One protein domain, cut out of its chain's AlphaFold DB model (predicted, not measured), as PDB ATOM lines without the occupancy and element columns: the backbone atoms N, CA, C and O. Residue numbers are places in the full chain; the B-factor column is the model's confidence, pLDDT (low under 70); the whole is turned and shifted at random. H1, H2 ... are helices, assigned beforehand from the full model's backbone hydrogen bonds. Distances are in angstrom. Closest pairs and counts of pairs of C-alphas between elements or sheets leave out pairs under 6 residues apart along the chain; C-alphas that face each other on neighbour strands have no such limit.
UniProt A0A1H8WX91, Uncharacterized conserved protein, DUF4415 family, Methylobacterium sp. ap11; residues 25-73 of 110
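Overview. This is residues 25 to 73 of the 110 residues of the protein "Uncharacterized conserved protein, DUF4415 family" of Methylobacterium sp. ap11 (UniProt A0A1H8WX91). The printed part is an open, uneven U with no packed core: H1 is at the tip of one arm, H2 is at the corner below it, H3 and H4 make the base, and residues 67 to 73 turn off the far end of H4 as a shorter second arm. Residues 25 to 46, with H1 and H2, stick out freely, and H4 is the longest helix. The 49 printed residues hold four named helices in the order H1, H2, H3, H4 and no named strand; the class is all helix. The whole is extended, with a radius of gyration of the C-alphas of 17.8 A, and flat, spanning 46 by 30 by 15 A.

Arrangement. H1, residues 25 to 31, touches no helix. A short link leads to H2, residues 38 to 43, which touches no helix either; H1 and H2 are apart. A tight link leads to H3, residues 47 to 50, and H2 and H3 are apart. After another tight link comes H4, residues 52 to 66. H3 and H4 touch only at the corner, H4 with residues 54 to 56 alone; their closest C-alphas, of Arg 48 and His 55, are 5.3 A apart. H1 is apart from H3 and H4, and H2 is apart from H4. Every O i to N i+4 pair is within hydrogen-bond range in H2 and H4, 2 of 3 are in H1, and H3 is too short for such a pair.

Along the chain. H1 begins at C-alpha 25 (173.288, 193.538, 138.208) and is 9.8 A long from first to last C-alpha. H2 measures 8.8 A, beginning at C-alpha 38 (162.735, 218.504, 127.844), and H3 5.0 A. H4 measures 20.7 A and ends at C-alpha 66 (199.241, 224.834, 122.903).

Size, cuts and confidence. The C-alphas farthest apart, of Asp 32 and Gly 68, are 46.5 A apart. The printed part has no cut, and no link is long. Mean pLDDT of the printed part is 87.0, and no printed residue is under 70.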
ATOM      1  N   ASP A  25     174.502 193.213 137.454       84.00
ATOM      2  CA  ASP A  25     173.288 193.538 138.208       84.00
ATOM      3  C   ASP A  25     173.224 195.042 138.557       84.00
ATOM      4  O   ASP A  25     172.158 195.642 138.449       84.00
ATOM      5  N   ASP A  26     174.363 195.673 138.886       85.88
ATOM      6  CA  ASP A  26     174.437 197.126 139.139       85.88
ATOM      7  C   ASP A  26     174.123 197.945 137.872       85.88
ATOM      8  O   ASP A  26     173.532 199.022 137.940       85.88
ATOM      9  N   TRP A  27     174.527 197.445 136.699       83.69
ATOM     10  CA  TRP A  27     174.191 198.062 135.413       83.69
ATOM     11  C   TRP A  27     172.719 197.877 135.055       83.69
ATOM     12  O   TRP A  27     172.094 198.812 134.557       83.69
ATOM     13  N   ASP A  28     172.173 196.692 135.319       85.44
ATOM     14  CA  ASP A  28     170.773 196.380 135.054       85.44
ATOM     15  C   ASP A  28     169.844 197.218 135.955       85.44
ATOM     16  O   ASP A  28     168.791 197.656 135.494       85.44
ATOM     17  N   GLU A  29     170.255 197.532 137.192       85.62
ATOM     18  CA  GLU A  29     169.523 198.430 138.102       85.62
ATOM     19  C   GLU A  29     169.349 199.849 137.528       85.62
ATOM     20  O   GLU A  29     168.287 200.448 137.679       85.62
ATOM     21  N   VAL A  30     170.364 200.383 136.839       83.81
ATOM     22  CA  VAL A  30     170.332 201.742 136.262       83.81
ATOM     23  C   VAL A  30     169.875 201.779 134.800       83.81
ATOM     24  O   VAL A  30     169.745 202.854 134.219       83.81
ATOM     25  N   CYS A  31     169.633 200.624 134.171       79.06
ATOM     26  CA  CYS A  31     169.204 200.551 132.772       79.06
ATOM     27  C   CYS A  31     167.775 201.070 132.550       79.06
ATOM     28  O   CYS A  31     167.470 201.539 131.454       79.06
ATOM     29  N   ASP A  32     166.931 201.013 133.582       78.50
ATOM     30  CA  ASP A  32     165.541 201.481 133.553       78.50
ATOM     31  C   ASP A  32     165.395 202.973 133.929       78.50
ATOM     32  O   ASP A  32     164.284 203.437 134.214       78.50
ATOM     33  N   ASP A  33     166.491 203.746 133.935       80.19
ATOM     34  CA  ASP A  33     166.426 205.185 134.205       80.19
ATOM     35  C   ASP A  33     165.540 205.888 133.154       80.19
ATOM     36  O   ASP A  33     165.695 205.665 131.945       80.19
ATOM     37  N   PRO A  34     164.584 206.734 133.579       82.00
ATOM     38  CA  PRO A  34     163.675 207.393 132.654       82.00
ATOM     39  C   PRO A  34     164.441 208.325 131.713       82.00
ATOM     40  O   PRO A  34     165.420 208.967 132.098       82.00
ATOM     41  N   GLU A  35     163.951 208.456 130.476       83.25
ATOM     42  CA  GLU A  35     164.495 209.450 129.552       83.25
ATOM     43  C   GLU A  35     164.445 210.843 130.186       83.25
ATOM     44  O   GLU A  35     163.425 211.259 130.746       83.25
ATOM     45  N   SER A  36     165.551 211.579 130.068       84.44
ATOM     46  CA  SER A  36     165.599 212.964 130.521       84.44
ATOM     47  C   SER A  36     164.532 213.788 129.802       84.44
ATOM     48  O   SER A  36     164.434 213.791 128.574       84.44
ATOM     49  N   THR A  37     163.737 214.520 130.572       88.69
ATOM     50  CA  THR A  37     162.654 215.360 130.060       88.69
ATOM     51  C   THR A  37     163.190 216.625 129.386       88.69
ATOM     52  O   THR A  37     164.244 217.158 129.743       88.69
ATOM     53  N   ASP A  38     162.413 217.208 128.468       88.56
ATOM     54  CA  ASP A  38     162.735 218.504 127.844       88.56
ATOM     55  C   ASP A  38     162.959 219.628 128.868       88.56
ATOM     56  O   ASP A  38     163.664 220.607 128.608       88.56
ATOM     57  N   GLU A  39     162.309 219.538 130.029       88.12
ATOM     58  CA  GLU A  39     162.477 220.507 131.106       88.12
ATOM     59  C   GLU A  39     163.799 220.334 131.853       88.12
ATOM     60  O   GLU A  39     164.433 221.333 132.196       88.12
ATOM     61  N   GLU A  40     164.258 219.100 132.040       86.44
ATOM     62  CA  GLU A  40     165.580 218.808 132.597       86.44
ATOM     63  C   GLU A  40     166.689 219.251 131.644       86.44
ATOM     64  O   GLU A  40     167.621 219.931 132.074       86.44
ATOM     65  N   PHE A  41     166.537 219.011 130.337       87.75
ATOM     66  CA  PHE A  41     167.464 219.538 129.332       87.75
ATOM     67  C   PHE A  41     167.532 221.065 129.337       87.75
ATOM     68  O   PHE A  41     168.615 221.637 129.232       87.75
ATOM     69  N   ARG A  42     166.393 221.747 129.506       90.88
ATOM     70  CA  ARG A  42     166.358 223.216 129.617       90.88
ATOM     71  C   ARG A  42     167.079 223.747 130.856       90.88
ATOM     72  O   ARG A  42     167.519 224.894 130.840       90.88
ATOM     73  N   ARG A  43     167.171 222.950 131.921       90.62
ATOM     74  CA  ARG A  43     167.874 223.301 133.167       90.62
ATOM     75  C   ARG A  43     169.344 222.886 133.161       90.62
ATOM     76  O   ARG A  43     170.070 223.275 134.074       90.62
ATOM     77  N   ALA A  44     169.782 222.113 132.170       91.06
ATOM     78  CA  ALA A  44     171.171 221.703 132.056       91.06
ATOM     79  C   ALA A  44     172.082 222.931 131.929       91.06
ATOM     80  O   ALA A  44     171.806 223.864 131.171       91.06
ATOM     81  N   VAL A  45     173.188 222.917 132.669       93.88
ATOM     82  CA  VAL A  45     174.212 223.960 132.597       93.88
ATOM     83  C   VAL A  45     175.437 223.438 131.846       93.88
ATOM     84  O   VAL A  45     175.714 222.234 131.868       93.88
ATOM     85  N   PRO A  46     176.203 224.314 131.177       94.56
ATOM     86  CA  PRO A  46     177.452 223.924 130.541       94.56
ATOM     87  C   PRO A  46     178.408 223.235 131.522       94.56
ATOM     88  O   PRO A  46     178.509 223.625 132.683       94.56
ATOM     89  N   PHE A  47     179.198 222.276 131.034       92.88
ATOM     90  CA  PHE A  47     180.168 221.536 131.856       92.88
ATOM     91  C   PHE A  47     181.101 222.447 132.671       92.88
ATOM     92  O   PHE A  47     181.354 222.193 133.843       92.88
ATOM     93  N   ARG A  48     181.565 223.552 132.071       93.00
ATOM     94  CA  ARG A  48     182.422 224.549 132.736       93.00
ATOM     95  C   ARG A  48     181.754 225.248 133.930       93.00
ATOM     96  O   ARG A  48     182.452 225.806 134.763       93.00
ATOM     97  N   GLU A  49     180.423 225.280 133.959       93.38
ATOM     98  CA  GLU A  49     179.619 225.897 135.019       93.38
ATOM     99  C   GLU A  49     179.220 224.852 136.066       93.38
ATOM    100  O   GLU A  49     179.273 225.147 137.255       93.38
ATOM    101  N   ALA A  50     178.908 223.619 135.645       95.25
ATOM    102  CA  ALA A  50     178.662 222.498 136.558       95.25
ATOM    103  C   ALA A  50     179.916 222.084 137.349       95.25
ATOM    104  O   ALA A  50     179.828 221.785 138.538       95.25
ATOM    105  N   PHE A  51     181.083 222.066 136.696       95.56
ATOM    106  CA  PHE A  51     182.347 221.583 137.260       95.56
ATOM    107  C   PHE A  51     183.489 222.575 136.991       95.56
ATOM    108  O   PHE A  51     184.402 222.280 136.210       95.56
ATOM    109  N   PRO A  52     183.458 223.766 137.613       92.56
ATOM    110  CA  PRO A  52     184.393 224.843 137.298       92.56
ATOM    111  C   PRO A  52     185.855 224.459 137.553       92.56
ATOM    112  O   PRO A  52     186.701 224.695 136.690       92.56
ATOM    113  N   ASP A  53     186.149 223.802 138.677       91.56
ATOM    114  CA  ASP A  53     187.519 223.425 139.044       91.56
ATOM    115  C   ASP A  53     188.100 222.366 138.097       91.56
ATOM    116  O   ASP A  53     189.238 222.484 137.638       91.56
ATOM    117  N   LEU A  54     187.292 221.362 137.739       90.06
ATOM    118  CA  LEU A  54     187.693 220.312 136.802       90.06
ATOM    119  C   LEU A  54     187.880 220.869 135.386       90.06
ATOM    120  O   LEU A  54     188.824 220.513 134.679       90.06
ATOM    121  N   HIS A  55     187.002 221.776 134.959       93.00
ATOM    122  CA  HIS A  55     187.172 222.461 133.685       93.00
ATOM    123  C   HIS A  55     188.462 223.294 133.667       93.00
ATOM    124  O   HIS A  55     189.215 223.235 132.692       93.00
ATOM    125  N   ALA A  56     188.751 224.032 134.742       90.50
ATOM    126  CA  ALA A  56     189.968 224.831 134.857       90.50
ATOM    127  C   ALA A  56     191.238 223.968 134.769       90.50
ATOM    128  O   ALA A  56     192.146 224.309 134.008       90.50
ATOM    129  N   SER A  57     191.285 222.823 135.462       86.75
ATOM    130  CA  SER A  57     192.447 221.925 135.401       86.75
ATOM    131  C   SER A  57     192.678 221.368 133.995       86.75
ATOM    132  O   SER A  57     193.809 221.348 133.512       86.75
ATOM    133  N   LEU A  58     191.606 220.976 133.296       88.50
ATOM    134  CA  LEU A  58     191.696 220.472 131.921       88.50
ATOM    135  C   LEU A  58     192.176 221.554 130.940       88.50
ATOM    136  O   LEU A  58     192.954 221.267 130.027       88.50
ATOM    137  N   MET A  59     191.730 222.803 131.114       88.00
ATOM    138  CA  MET A  59     192.165 223.911 130.258       88.00
ATOM    139  C   MET A  59     193.625 224.292 130.498       88.00
ATOM    140  O   MET A  59     194.344 224.527 129.528       88.00
ATOM    141  N   GLN A  60     194.096 224.282 131.747       83.44
ATOM    142  CA  GLN A  60     195.488 224.597 132.075       83.44
ATOM    143  C   GLN A  60     196.479 223.689 131.328       83.44
ATOM    144  O   GLN A  60     197.467 224.165 130.759       83.44
ATOM    145  N   ASP A  61     196.210 222.385 131.297       79.31
ATOM    146  CA  ASP A  61     197.054 221.430 130.581       79.31
ATOM    147  C   ASP A  61     197.012 221.659 129.068       79.31
ATOM    148  O   ASP A  61     198.053 221.653 128.400       79.31
ATOM    149  N   ARG A  62     195.823 221.939 128.524       82.00
ATOM    150  CA  ARG A  62     195.641 222.235 127.099       82.00
ATOM    151  C   ARG A  62     196.392 223.494 126.675       82.00
ATOM    152  O   ARG A  62     197.039 223.496 125.629       82.00
ATOM    153  N   GLU A  63     196.344 224.548 127.480       83.69
ATOM    154  CA  GLU A  63     197.073 225.793 127.232       83.69
ATOM    155  C   GLU A  63     198.588 225.598 127.326       83.69
ATOM    156  O   GLU A  63     199.335 226.151 126.517       83.69
ATOM    157  N   ALA A  64     199.065 224.789 128.277       78.94
ATOM    158  CA  ALA A  64     200.483 224.455 128.379       78.94
ATOM    159  C   ALA A  64     200.989 223.704 127.138       78.94
ATOM    160  O   ALA A  64     202.096 223.982 126.673       78.94
ATOM    161  N   ILE A  65     200.175 222.803 126.581       82.19
ATOM    162  CA  ILE A  65     200.486 222.105 125.327       82.19
ATOM    163  C   ILE A  65     200.453 223.076 124.141       82.19
ATOM    164  O   ILE A  65     201.410 223.133 123.373       82.19
ATOM    165  N   ALA A  66     199.397 223.885 124.009       80.19
ATOM    166  CA  ALA A  66     199.241 224.834 122.903       80.19
ATOM    167  C   ALA A  66     200.361 225.888 122.860       80.19
ATOM    168  O   ALA A  66     200.807 226.281 121.785       80.19
ATOM    169  N   ALA A  67     200.855 226.310 124.025       86.62
ATOM    170  CA  ALA A  67     201.982 227.229 124.146       86.62
ATOM    171  C   ALA A  67     203.360 226.555 123.978       86.62
ATOM    172  O   ALA A  67     204.379 227.201 124.215       86.62
ATOM    173  N   GLY A  68     203.415 225.258 123.651       83.19
ATOM    174  CA  GLY A  68     204.663 224.506 123.487       83.19
ATOM    175  C   GLY A  68     205.449 224.286 124.785       83.19
ATOM    176  O   GLY A  68     206.603 223.868 124.739       83.19
ATOM    177  N   ARG A  69     204.851 224.553 125.955       86.31
ATOM    178  CA  ARG A  69     205.491 224.342 127.267       86.31
ATOM    179  C   ARG A  69     205.451 222.881 127.716       86.31
ATOM    180  O   ARG A  69     206.197 222.498 128.614       86.31
ATOM    181  N   ARG A  70     204.575 222.070 127.116       84.81
ATOM    182  CA  ARG A  70     204.494 220.617 127.305       84.81
ATOM    183  C   ARG A  70     204.294 219.947 125.950       84.81
ATOM    184  O   ARG A  70     203.514 220.427 125.137       84.81
ATOM    185  N   VAL A  71     204.969 218.823 125.729       87.50
ATOM    186  CA  VAL A  71     204.816 218.013 124.515       87.50
ATOM    187  C   VAL A  71     204.299 216.639 124.920       87.50
ATOM    188  O   VAL A  71     204.914 215.963 125.742       87.50
ATOM    189  N   GLY A  72     203.155 216.240 124.362       86.56
ATOM    190  CA  GLY A  72     202.650 214.876 124.478       86.56
ATOM    191  C   GLY A  72     203.316 214.003 123.422       86.56
ATOM    192  O   GLY A  72     203.099 214.216 122.232       86.56
ATOM    193  N   ILE A  73     204.128 213.040 123.850       89.56
ATOM    194  CA  ILE A  73     204.719 212.030 122.968       89.56
ATOM    195  C   ILE A  73     204.244 210.641 123.376       89.56
ATOM    196  O   ILE A  73     204.038 210.372 124.558       89.56
TER     197      ILE A  73